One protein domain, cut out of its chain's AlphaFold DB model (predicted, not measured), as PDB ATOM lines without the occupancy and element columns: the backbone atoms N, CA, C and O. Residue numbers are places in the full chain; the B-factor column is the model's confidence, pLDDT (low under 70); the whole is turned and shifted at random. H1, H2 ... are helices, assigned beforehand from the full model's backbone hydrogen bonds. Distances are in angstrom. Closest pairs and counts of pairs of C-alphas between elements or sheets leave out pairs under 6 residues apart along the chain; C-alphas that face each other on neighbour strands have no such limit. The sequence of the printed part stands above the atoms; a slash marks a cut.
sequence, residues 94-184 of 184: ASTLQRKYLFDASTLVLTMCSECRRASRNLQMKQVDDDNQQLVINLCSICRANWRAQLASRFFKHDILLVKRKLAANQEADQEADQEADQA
ATOM      1  N   ALA A  94     279.501 259.407 315.297       81.37
ATOM      2  CA  ALA A  94     278.168 259.013 315.767       81.37
ATOM      3  C   ALA A  94     277.277 260.226 316.087       81.37
ATOM      4  O   ALA A  94     276.051 260.160 315.992       81.37
ATOM      5  N   SER A  95     277.905 261.353 316.432       83.73
ATOM      6  CA  SER A  95     277.240 262.624 316.716       83.73
ATOM      7  C   SER A  95     276.980 263.470 315.465       83.73
ATOM      8  O   SER A  95     276.536 264.611 315.588       83.73
ATOM      9  N   THR A  96     277.267 262.982 314.258       88.26
ATOM     10  CA  THR A  96     277.007 263.749 313.034       88.26
ATOM     11  C   THR A  96     275.506 263.807 312.755       88.26
ATOM     12  O   THR A  96     274.816 262.784 312.695       88.26
ATOM     13  N   LEU A  97     274.993 265.027 312.589       86.02
ATOM     14  CA  LEU A  97     273.590 265.281 312.284       86.02
ATOM     15  C   LEU A  97     273.364 265.105 310.785       86.02
ATOM     16  O   LEU A  97     273.978 265.793 309.971       86.02
ATOM     17  N   GLN A  98     272.472 264.192 310.419       81.77
ATOM     18  CA  GLN A  98     272.055 264.013 309.034       81.77
ATOM     19  C   GLN A  98     270.753 264.777 308.806       81.77
ATOM     20  O   GLN A  98     269.738 264.470 309.429       81.77
ATOM     21  N   ARG A  99     270.778 265.750 307.884       80.03
ATOM     22  CA  ARG A  99     269.641 266.638 307.574       80.03
ATOM     23  C   ARG A  99     268.343 265.874 307.274       80.03
ATOM     24  O   ARG A  99     267.276 266.359 307.623       80.03
ATOM     25  N   LYS A 100     268.454 264.680 306.680       78.43
ATOM     26  CA  LYS A 100     267.326 263.840 306.252       78.43
ATOM     27  C   LYS A 100     266.341 263.501 307.376       78.43
ATOM     28  O   LYS A 100     265.162 263.414 307.094       78.43
ATOM     29  N   TYR A 101     266.819 263.328 308.608       75.36
ATOM     30  CA  TYR A 101     265.994 262.857 309.731       75.36
ATOM     31  C   TYR A 101     265.697 263.952 310.763       75.36
ATOM     32  O   TYR A 101     265.088 263.693 311.793       75.36
ATOM     33  N   LEU A 102     266.184 265.175 310.540       78.09
ATOM     34  CA  LEU A 102     266.093 266.244 311.537       78.09
ATOM     35  C   LEU A 102     264.695 266.859 311.641       78.09
ATOM     36  O   LEU A 102     264.346 267.389 312.693       78.09
ATOM     37  N   PHE A 103     263.937 266.835 310.544       79.70
ATOM     38  CA  PHE A 103     262.736 267.652 310.352       79.70
ATOM     39  C   PHE A 103     261.467 266.816 310.154       79.70
ATOM     40  O   PHE A 103     260.482 267.311 309.618       79.70
ATOM     41  N   ASP A 104     261.476 265.561 310.608       78.34
ATOM     42  CA  ASP A 104     260.306 264.677 310.508       78.34
ATOM     43  C   ASP A 104     259.162 265.119 311.442       78.34
ATOM     44  O   ASP A 104     258.000 264.788 311.214       78.34
ATOM     45  N   ALA A 105     259.474 265.881 312.497       76.26
ATOM     46  CA  ALA A 105     258.495 266.429 313.432       76.26
ATOM     47  C   ALA A 105     258.180 267.902 313.129       76.26
ATOM     48  O   ALA A 105     259.074 268.694 312.834       76.26
ATOM     49  N   SER A 106     256.916 268.296 313.315       80.35
ATOM     50  CA  SER A 106     256.449 269.683 313.145       80.35
ATOM     51  C   SER A 106     257.048 270.669 314.150       80.35
ATOM     52  O   SER A 106     256.990 271.878 313.948       80.35
ATOM     53  N   THR A 107     257.585 270.174 315.265       82.79
ATOM     54  CA  THR A 107     258.177 270.999 316.319       82.79
ATOM     55  C   THR A 107     259.570 270.494 316.637       82.79
ATOM     56  O   THR A 107     259.756 269.339 317.021       82.79
ATOM     57  N   LEU A 108     260.542 271.395 316.520       81.09
ATOM     58  CA  LEU A 108     261.925 271.130 316.867       81.09
ATOM     59  C   LEU A 108     262.213 271.641 318.283       81.09
ATOM     60  O   LEU A 108     262.247 272.847 318.517       81.09
ATOM     61  N   VAL A 109     262.449 270.731 319.228       84.54
ATOM     62  CA  VAL A 109     262.939 271.089 320.567       84.54
ATOM     63  C   VAL A 109     264.421 270.767 320.631       84.54
ATOM     64  O   VAL A 109     264.808 269.615 320.485       84.54
ATOM     65  N   LEU A 110     265.253 271.783 320.861       86.55
ATOM     66  CA  LEU A 110     266.701 271.626 320.932       86.55
ATOM     67  C   LEU A 110     267.204 271.892 322.355       86.55
ATOM     68  O   LEU A 110     267.303 273.036 322.802       86.55
ATOM     69  N   THR A 111     267.564 270.828 323.074       87.26
ATOM     70  CA  THR A 111     268.197 270.949 324.395       87.26
ATOM     71  C   THR A 111     269.715 271.055 324.239       87.26
ATOM     72  O   THR A 111     270.359 270.150 323.702       87.26
ATOM     73  N   MET A 112     270.286 272.167 324.709       90.40
ATOM     74  CA  MET A 112     271.708 272.508 324.572       90.40
ATOM     75  C   MET A 112     272.339 272.785 325.939       90.40
ATOM     76  O   MET A 112     271.679 273.317 326.833       90.40
ATOM     77  N   CYS A 113     273.635 272.505 326.082       93.05
ATOM     78  CA  CYS A 113     274.397 272.935 327.251       93.05
ATOM     79  C   CYS A 113     274.635 274.454 327.254       93.05
ATOM     80  O   CYS A 113     274.483 275.127 326.229       93.05
ATOM     81  N   SER A 114     275.037 274.993 328.408       91.86
ATOM     82  CA  SER A 114     275.333 276.421 328.586       91.86
ATOM     83  C   SER A 114     276.358 276.938 327.579       91.86
ATOM     84  O   SER A 114     276.134 277.989 326.985       91.86
ATOM     85  N   GLU A 115     277.427 276.177 327.337       93.79
ATOM     86  CA  GLU A 115     278.505 276.554 326.416       93.79
ATOM     87  C   GLU A 115     278.002 276.686 324.981       93.79
ATOM     88  O   GLU A 115     278.197 277.710 324.335       93.79
ATOM     89  N   CYS A 116     277.264 275.687 324.492       94.94
ATOM     90  CA  CYS A 116     276.692 275.728 323.149       94.94
ATOM     91  C   CYS A 116     275.663 276.853 323.006       94.94
ATOM     92  O   CYS A 116     275.607 277.515 321.969       94.94
ATOM     93  N   ARG A 117     274.876 277.117 324.057       94.40
ATOM     94  CA  ARG A 117     273.930 278.238 324.080       94.40
ATOM     95  C   ARG A 117     274.654 279.586 324.016       94.40
ATOM     96  O   ARG A 117     274.225 280.451 323.262       94.40
ATOM     97  N   ARG A 118     275.743 279.766 324.772       94.79
ATOM     98  CA  ARG A 118     276.572 280.984 324.732       94.79
ATOM     99  C   ARG A 118     277.220 281.164 323.362       94.79
ATOM    100  O   ARG A 118     277.059 282.219 322.766       94.79
ATOM    101  N   ALA A 119     277.846 280.112 322.834       94.09
ATOM    102  CA  ALA A 119     278.484 280.125 321.519       94.09
ATOM    103  C   ALA A 119     277.502 280.435 320.379       94.09
ATOM    104  O   ALA A 119     277.899 281.005 319.370       94.09
ATOM    105  N   SER A 120     276.226 280.071 320.533       94.37
ATOM    106  CA  SER A 120     275.209 280.305 319.502       94.37
ATOM    107  C   SER A 120     274.546 281.680 319.580       94.37
ATOM    108  O   SER A 120     274.015 282.137 318.579       94.37
ATOM    109  N   ARG A 121     274.574 282.366 320.734       92.44
ATOM    110  CA  ARG A 121     273.916 283.681 320.892       92.44
ATOM    111  C   ARG A 121     274.486 284.766 319.989       92.44
ATOM    112  O   ARG A 121     273.760 285.679 319.627       92.44
ATOM    113  N   ASN A 122     275.771 284.670 319.671       88.57
ATOM    114  CA  ASN A 122     276.478 285.697 318.912       88.57
ATOM    115  C   ASN A 122     276.520 285.381 317.408       88.57
ATOM    116  O   ASN A 122     277.137 286.121 316.646       88.57
ATOM    117  N   LEU A 123     275.903 284.277 316.976       92.21
ATOM    118  CA  LEU A 123     275.834 283.917 315.566       92.21
ATOM    119  C   LEU A 123     274.713 284.705 314.895       92.21
ATOM    120  O   LEU A 123     273.584 284.746 315.382       92.21
ATOM    121  N   GLN A 124     275.034 285.322 313.763       90.33
ATOM    122  CA  GLN A 124     274.054 286.053 312.972       90.33
ATOM    123  C   GLN A 124     273.122 285.079 312.246       90.33
ATOM    124  O   GLN A 124     273.552 284.037 311.741       90.33
ATOM    125  N   MET A 125     271.840 285.439 312.176       92.15
ATOM    126  CA  MET A 125     270.896 284.765 311.290       92.15
ATOM    127  C   MET A 125     271.221 285.130 309.845       92.15
ATOM    128  O   MET A 125     271.484 286.289 309.532       92.15
ATOM    129  N   LYS A 126     271.208 284.132 308.964       92.89
ATOM    130  CA  LYS A 126     271.475 284.336 307.543       92.89
ATOM    131  C   LYS A 126     270.153 284.448 306.797       92.89
ATOM    132  O   LYS A 126     269.385 283.492 306.784       92.89
ATOM    133  N   GLN A 127     269.903 285.581 306.152       93.41
ATOM    134  CA  GLN A 127     268.741 285.720 305.279       93.41
ATOM    135  C   GLN A 127     268.917 284.854 304.032       93.41
ATOM    136  O   GLN A 127     269.985 284.877 303.414       93.41
ATOM    137  N   VAL A 128     267.906 284.053 303.701       92.99
ATOM    138  CA  VAL A 128     267.903 283.232 302.481       92.99
ATOM    139  C   VAL A 128     267.077 283.913 301.404       92.99
ATOM    140  O   VAL A 128     267.530 284.013 300.268       92.99
ATOM    141  N   ASP A 129     265.901 284.396 301.789       94.17
ATOM    142  CA  ASP A 129     264.948 285.123 300.959       94.17
ATOM    143  C   ASP A 129     264.092 286.043 301.858       94.17
ATOM    144  O   ASP A 129     264.399 286.219 303.045       94.17
ATOM    145  N   ASP A 130     263.061 286.669 301.292       94.58
ATOM    146  CA  ASP A 130     262.228 287.650 302.000       94.58
ATOM    147  C   ASP A 130     261.445 287.033 303.175       94.58
ATOM    148  O   ASP A 130     261.220 287.707 304.180       94.58
ATOM    149  N   ASP A 131     261.119 285.739 303.098       95.44
ATOM    150  CA  ASP A 131     260.290 285.037 304.084       95.44
ATOM    151  C   ASP A 131     261.100 284.108 305.008       95.44
ATOM    152  O   ASP A 131     260.654 283.756 306.103       95.44
ATOM    153  N   ASN A 132     262.301 283.696 304.596       93.68
ATOM    154  CA  ASN A 132     263.072 282.641 305.241       93.68
ATOM    155  C   ASN A 132     264.411 283.145 305.789       93.68
ATOM    156  O   ASN A 132     265.275 283.682 305.084       93.68
ATOM    157  N   GLN A 133     264.638 282.834 307.067       93.16
ATOM    158  CA  GLN A 133     265.915 283.021 307.751       93.16
ATOM    159  C   GLN A 133     266.527 281.670 308.121       93.16
ATOM    160  O   GLN A 133     265.855 280.753 308.594       93.16
ATOM    161  N   GLN A 134     267.838 281.554 307.960       92.90
ATOM    162  CA  GLN A 134     268.634 280.446 308.467       92.90
ATOM    163  C   GLN A 134     269.147 280.768 309.869       92.90
ATOM    164  O   GLN A 134     269.957 281.675 310.071       92.90
ATOM    165  N   LEU A 135     268.715 279.954 310.830       90.75
ATOM    166  CA  LEU A 135     269.283 279.910 312.170       90.75
ATOM    167  C   LEU A 135     270.586 279.096 312.149       90.75
ATOM    168  O   LEU A 135     270.583 277.910 311.815       90.75
ATOM    169  N   VAL A 136     271.691 279.721 312.557       91.51
ATOM    170  CA  VAL A 136     272.986 279.049 312.730       91.51
ATOM    171  C   VAL A 136     273.213 278.786 314.218       91.51
ATOM    172  O   VAL A 136     273.131 279.696 315.038       91.51
ATOM    173  N   ILE A 137     273.491 277.531 314.573       92.97
ATOM    174  CA  ILE A 137     273.727 277.087 315.953       92.97
ATOM    175  C   ILE A 137     275.006 276.258 316.041       92.97
ATOM    176  O   ILE A 137     275.274 275.407 315.193       92.97
ATOM    177  N   ASN A 138     275.764 276.460 317.115       93.26
ATOM    178  CA  ASN A 138     276.963 275.691 317.424       93.26
ATOM    179  C   ASN A 138     276.652 274.640 318.493       93.26
ATOM    180  O   ASN A 138     276.183 274.958 319.587       93.26
ATOM    181  N   LEU A 139     276.939 273.371 318.187       92.34
ATOM    182  CA  LEU A 139     276.658 272.228 319.058       92.34
ATOM    183  C   LEU A 139     277.908 271.368 319.274       92.34
ATOM    184  O   LEU A 139     278.538 270.900 318.327       92.34
ATOM    185  N   CYS A 140     278.220 271.078 320.537       93.45
ATOM    186  CA  CYS A 140     279.249 270.107 320.906       93.45
ATOM    187  C   CYS A 140     278.807 268.667 320.580       93.45
ATOM    188  O   CYS A 140     277.636 268.413 320.291       93.45
ATOM    189  N   SER A 141     279.722 267.695 320.668       92.36
ATOM    190  CA  SER A 141     279.409 266.269 320.449       92.36
ATOM    191  C   SER A 141     278.230 265.779 321.298       92.36
ATOM    192  O   SER A 141     277.317 265.170 320.756       92.36
ATOM    193  N   ILE A 142     278.183 266.128 322.592       92.38
ATOM    194  CA  ILE A 142     277.081 265.745 323.495       92.38
ATOM    195  C   ILE A 142     275.739 266.300 323.012       92.38
ATOM    196  O   ILE A 142     274.769 265.554 322.938       92.38
ATOM    197  N   CYS A 143     275.660 267.591 322.677       91.58
ATOM    198  CA  CYS A 143     274.391 268.192 322.262       91.58
ATOM    199  C   CYS A 143     273.942 267.683 320.887       91.58
ATOM    200  O   CYS A 143     272.751 267.456 320.691       91.58
ATOM    201  N   ARG A 144     274.876 267.431 319.956       91.59
ATOM    202  CA  ARG A 144     274.543 266.793 318.674       91.59
ATOM    203  C   ARG A 144     274.037 265.361 318.865       91.59
ATOM    204  O   ARG A 144     273.016 264.995 318.292       91.59
ATOM    205  N   ALA A 145     274.701 264.573 319.712       89.11
ATOM    206  CA  ALA A 145     274.255 263.226 320.053       89.11
ATOM    207  C   ALA A 145     272.888 263.232 320.752       89.11
ATOM    208  O   ALA A 145     272.042 262.405 320.433       89.11
ATOM    209  N   ASN A 146     272.647 264.194 321.650       88.66
ATOM    210  CA  ASN A 146     271.354 264.373 322.304       88.66
ATOM    211  C   ASN A 146     270.250 264.668 321.289       88.66
ATOM    212  O   ASN A 146     269.206 264.031 321.329       88.66
ATOM    213  N   TRP A 147     270.490 265.584 320.352       86.68
ATOM    214  CA  TRP A 147     269.501 265.895 319.326       86.68
ATOM    215  C   TRP A 147     269.197 264.675 318.453       86.68
ATOM    216  O   TRP A 147     268.036 264.338 318.240       86.68
ATOM    217  N   ARG A 148     270.229 263.931 318.038       84.84
ATOM    218  CA  ARG A 148     270.045 262.665 317.320       84.84
ATOM    219  C   ARG A 148     269.242 261.651 318.141       84.84
ATOM    220  O   ARG A 148     268.388 260.961 317.597       84.84
ATOM    221  N   ALA A 149     269.495 261.561 319.443       83.05
ATOM    222  CA  ALA A 149     268.792 260.640 320.323       83.05
ATOM    223  C   ALA A 149     267.356 261.071 320.640       83.05
ATOM    224  O   ALA A 149     266.523 260.200 320.872       83.05
ATOM    225  N   GLN A 150     267.050 262.372 320.616       79.45
ATOM    226  CA  GLN A 150     265.687 262.890 320.768       79.45
ATOM    227  C   GLN A 150     264.768 262.441 319.628       79.45
ATOM    228  O   GLN A 150     263.575 262.255 319.851       79.45
ATOM    229  N   LEU A 151     265.325 262.183 318.440       74.48
ATOM    230  CA  LEU A 151     264.578 261.599 317.320       74.48
ATOM    231  C   LEU A 151     264.131 260.154 317.604       74.48
ATOM    232  O   LEU A 151     263.115 259.716 317.079       74.48
ATOM    233  N   ALA A 152     264.869 259.415 318.440       72.80
ATOM    234  CA  ALA A 152     264.597 258.008 318.743       72.80
ATOM    235  C   ALA A 152     263.990 257.776 320.139       72.80
ATOM    236  O   ALA A 152     263.334 256.763 320.373       72.80
ATOM    237  N   SER A 153     264.222 258.677 321.096       70.82
ATOM    238  CA  SER A 153     263.831 258.489 322.493       70.82
ATOM    239  C   SER A 153     263.561 259.818 323.195       70.82
ATOM    240  O   SER A 153     264.222 260.820 322.945       70.82
ATOM    241  N   ARG A 154     262.629 259.815 324.150       61.36
ATOM    242  CA  ARG A 154     262.331 261.001 324.973       61.36
ATOM    243  C   ARG A 154     263.295 261.195 326.149       61.36
ATOM    244  O   ARG A 154     263.294 262.259 326.758       61.36
ATOM    245  N   PHE A 155     264.099 260.185 326.478       61.40
ATOM    246  CA  PHE A 155     264.909 260.147 327.696       61.40
ATOM    247  C   PHE A 155     266.381 259.964 327.351       61.40
ATOM    248  O   PHE A 155     266.919 258.859 327.402       61.40
ATOM    249  N   PHE A 156     267.042 261.061 326.992       67.95
ATOM    250  CA  PHE A 156     268.476 261.035 326.755       67.95
ATOM    251  C   PHE A 156     269.261 261.512 327.976       67.95
ATOM    252  O   PHE A 156     268.879 262.448 328.676       67.95
ATOM    253  N   LYS A 157     270.416 260.878 328.198       77.84
ATOM    254  CA  LYS A 157     271.344 261.136 329.308       77.84
ATOM    255  C   LYS A 157     272.199 262.394 329.078       77.84
ATOM    256  O   LYS A 157     273.400 262.379 329.340       77.84
ATOM    257  N   HIS A 158     271.599 263.468 328.562       85.32
ATOM    258  CA  HIS A 158     272.302 264.720 328.268       85.32
ATOM    259  C   HIS A 158     273.003 265.252 329.522       85.32
ATOM    260  O   HIS A 158     274.201 265.522 329.497       85.32
ATOM    261  N   ASP A 159     272.276 265.301 330.636       85.85
ATOM    262  CA  ASP A 159     272.770 265.905 331.873       85.85
ATOM    263  C   ASP A 159     273.891 265.085 332.514       85.85
ATOM    264  O   ASP A 159     274.860 265.654 333.002       85.85
ATOM    265  N   ILE A 160     273.826 263.753 332.423       89.46
ATOM    266  CA  ILE A 160     274.890 262.865 332.919       89.46
ATOM    267  C   ILE A 160     276.200 263.126 332.165       89.46
ATOM    268  O   ILE A 160     277.258 263.234 332.780       89.46
ATOM    269  N   LEU A 161     276.144 263.274 330.837       89.42
ATOM    270  CA  LEU A 161     277.341 263.562 330.046       89.42
ATOM    271  C   LEU A 161     277.885 264.975 330.319       89.42
ATOM    272  O   LEU A 161     279.096 265.187 330.252       89.42
ATOM    273  N   LEU A 162     277.021 265.940 330.653       89.67
ATOM    274  CA  LEU A 162     277.466 267.267 331.083       89.67
ATOM    275  C   LEU A 162     278.142 267.243 332.451       89.67
ATOM    276  O   LEU A 162     279.158 267.913 332.616       89.67
ATOM    277  N   VAL A 163     277.616 266.471 333.404       89.75
ATOM    278  CA  VAL A 163     278.273 266.252 334.700       89.75
ATOM    279  C   VAL A 163     279.635 265.606 334.480       89.75
ATOM    280  O   VAL A 163     280.627 266.137 334.964       89.75
ATOM    281  N   LYS A 164     279.718 264.560 333.644       91.42
ATOM    282  CA  LYS A 164     280.998 263.924 333.300       91.42
ATOM    283  C   LYS A 164     282.009 264.923 332.737       91.42
ATOM    284  O   LYS A 164     283.165 264.914 333.136       91.42
ATOM    285  N   ARG A 165     281.575 265.801 331.827       91.95
ATOM    286  CA  ARG A 165     282.446 266.833 331.247       91.95
ATOM    287  C   ARG A 165     282.953 267.816 332.299       91.95
ATOM    288  O   ARG A 165     284.108 268.204 332.232       91.95
ATOM    289  N   LYS A 166     282.102 268.228 333.241       90.45
ATOM    290  CA  LYS A 166     282.509 269.129 334.325       90.45
ATOM    291  C   LYS A 166     283.520 268.471 335.260       90.45
ATOM    292  O   LYS A 166     284.494 269.109 335.613       90.45
ATOM    293  N   LEU A 167     283.302 267.203 335.613       88.57
ATOM    294  CA  LEU A 167     284.244 266.450 336.444       88.57
ATOM    295  C   LEU A 167     285.608 266.314 335.759       88.57
ATOM    296  O   LEU A 167     286.616 266.568 336.397       88.57
ATOM    297  N   ALA A 168     285.627 265.988 334.462       88.86
ATOM    298  CA  ALA A 168     286.869 265.910 333.693       88.86
ATOM    299  C   ALA A 168     287.606 267.260 333.640       88.86
ATOM    300  O   ALA A 168     288.798 267.304 333.908       88.86
ATOM    301  N   ALA A 169     286.893 268.362 333.383       88.08
ATOM    302  CA  ALA A 169     287.504 269.693 333.349       88.08
ATOM    303  C   ALA A 169     288.090 270.115 334.709       88.08
ATOM    304  O   ALA A 169     289.136 270.749 334.751       88.08
ATOM    305  N   ASN A 170     287.434 269.758 335.817       87.56
ATOM    306  CA  ASN A 170     287.972 270.028 337.150       87.56
ATOM    307  C   ASN A 170     289.223 269.180 337.432       87.56
ATOM    308  O   ASN A 170     290.198 269.703 337.945       87.56
ATOM    309  N   GLN A 171     289.214 267.901 337.043       85.80
ATOM    310  CA  GLN A 171     290.371 267.012 337.201       85.80
ATOM    311  C   GLN A 171     291.590 267.487 336.403       85.80
ATOM    312  O   GLN A 171     292.709 267.367 336.886       85.80
ATOM    313  N   GLU A 172     291.380 268.002 335.192       84.48
ATOM    314  CA  GLU A 172     292.443 268.593 334.372       84.48
ATOM    315  C   GLU A 172     293.013 269.854 335.042       84.48
ATOM    316  O   GLU A 172     294.226 269.980 335.161       84.48
ATOM    317  N   ALA A 173     292.153 270.734 335.567       82.44
ATOM    318  CA  ALA A 173     292.589 271.940 336.271       82.44
ATOM    319  C   ALA A 173     293.380 271.635 337.558       82.44
ATOM    320  O   ALA A 173     294.374 272.302 337.838       82.44
ATOM    321  N   ASP A 174     292.968 270.618 338.322       81.63
ATOM    322  CA  ASP A 174     293.689 270.185 339.525       81.63
ATOM    323  C   ASP A 174     295.081 269.626 339.157       81.63
ATOM    324  O   ASP A 174     296.074 269.948 339.803       81.63
ATOM    325  N   GLN A 175     295.181 268.858 338.061       81.74
ATOM    326  CA  GLN A 175     296.460 268.328 337.566       81.74
ATOM    327  C   GLN A 175     297.409 269.417 337.060       81.74
ATOM    328  O   GLN A 175     298.621 269.288 337.226       81.74
ATOM    329  N   GLU A 176     296.884 270.458 336.413       82.25
ATOM    330  CA  GLU A 176     297.680 271.608 335.972       82.25
ATOM    331  C   GLU A 176     298.222 272.393 337.175       82.25
ATOM    332  O   GLU A 176     299.403 272.734 337.193       82.25
ATOM    333  N   ALA A 177     297.408 272.593 338.217       81.45
ATOM    334  CA  ALA A 177     297.835 273.269 339.441       81.45
ATOM    335  C   ALA A 177     298.939 272.502 340.193       81.45
ATOM    336  O   ALA A 177     299.904 273.113 340.654       81.45
ATOM    337  N   ASP A 178     298.833 271.172 340.280       80.72
ATOM    338  CA  ASP A 178     299.866 270.333 340.900       80.72
ATOM    339  C   ASP A 178     301.178 270.361 340.089       80.72
ATOM    340  O   ASP A 178     302.267 270.449 340.657       80.72
ATOM    341  N   GLN A 179     301.094 270.355 338.751       79.37
ATOM    342  CA  GLN A 179     302.273 270.440 337.877       79.37
ATOM    343  C   GLN A 179     302.989 271.793 337.961       79.37
ATOM    344  O   GLN A 179     304.215 271.834 337.852       79.37
ATOM    345  N   GLU A 180     302.250 272.890 338.133       77.77
ATOM    346  CA  GLU A 180     302.837 274.215 338.353       77.77
ATOM    347  C   GLU A 180     303.491 274.324 339.738       77.77
ATOM    348  O   GLU A 180     304.541 274.953 339.861       77.77
ATOM    349  N   ALA A 181     302.924 273.677 340.762       78.40
ATOM    350  CA  ALA A 181     303.490 273.660 342.110       78.40
ATOM    351  C   ALA A 181     304.815 272.885 342.198       78.40
ATOM    352  O   ALA A 181     305.707 273.306 342.929       78.40
ATOM    353  N   ASP A 182     304.973 271.801 341.435       75.94
ATOM    354  CA  ASP A 182     306.224 271.027 341.380       75.94
ATOM    355  C   ASP A 182     307.324 271.695 340.525       75.94
ATOM    356  O   ASP A 182     308.493 271.311 340.605       75.94
ATOM    357  N   GLN A 183     306.973 272.678 339.684       69.65
ATOM    358  CA  GLN A 183     307.924 273.426 338.843       69.65
ATOM    359  C   GLN A 183     308.410 274.747 339.466       69.65
ATOM    360  O   GLN A 183     309.309 275.375 338.896       69.65
ATOM    361  N   ALA A 184     307.834 275.170 340.595       60.81
ATOM    362  CA  ALA A 184     308.165 276.407 341.312       60.81
ATOM    363  C   ALA A 184     309.141 276.172 342.479       60.81
ATOM    364  O   ALA A 184     309.991 277.066 342.705       60.81
TER     365      ALA A 184
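Overview. This is residues 94 to 184 of the 184 residues of an uncharacterized protein of Caenorhabditis elegans (UniProt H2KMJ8). One long helix, H3, reaches out from a body of two short helices, H1 and H2, and long loops; its residues 166 to 183, with Ala 184, stick out free. H2 folds back with the first residues of H3 as a helical hairpin, H1 sits close to H2 and crosses its direction, and the unnamed residues 122 to 140 run out from H1 and fold back to H2. The printed part has 91 residues, with three named helices in the order H1, H2, H3 and no named strand; the class is all helix, though under half of the residues, 44 of 91, are in named elements. The whole is only just loose, close to extended, with a radius of gyration of the C-alphas of 18.0 A, and its outline is elongated, spanning 61 by 31 by 18 A.

Along the chain. H3 is the longest helix, residues 158 to 183, and measures 38.2 A from C-alpha 158 at (272.302, 264.720, 328.268) to C-alpha 183 at (307.924, 273.426, 338.843). H2 holds residues 141 to 150 and measures 14.1 A. H1 holds residues 114 to 121 and measures 10.7 A, with C-alpha 114 at (275.333, 276.421, 328.586).

Arrangement. H3 touches H2 with its residues 158 to 162 alone. The closest C-alphas of the two are those of Asn 146 and His 158, 6.0 A apart. They form a helical hairpin, at a shallow tilt of 11 degrees, opposite ways. H1 and H2 are close but not clearly touching; their closest C-alphas, those of Cys 116 and Cys 143, are 7.9 A apart. Their lines are about perpendicular, at 89 degrees. H1 and H3 are apart. In H1, H2 and H3 every O i to N i+4 pair is within hydrogen-bond range. Outside the helices, residues 126 to 127 pair with residues 133 to 134, antiparallel.

Size, cuts and confidence. The two C-alphas farthest apart are those of Asp 130 and Ala 184, 61.5 A. Without the free residues 166 to 184, the body of 72 residues spans 42 by 28 by 19 A, with a radius of gyration of 13.4 A. The link from H1 to H2 is long, with 19 residues, and the link from H2 to H3 is short, with 7. Residues 94 to 113 hold no named element. The printed part has no cut and ends at residue 184, the chain's last. The mean pLDDT of the printed part is 85.6; residues 154 to 156 and 183 to 184 are under 70.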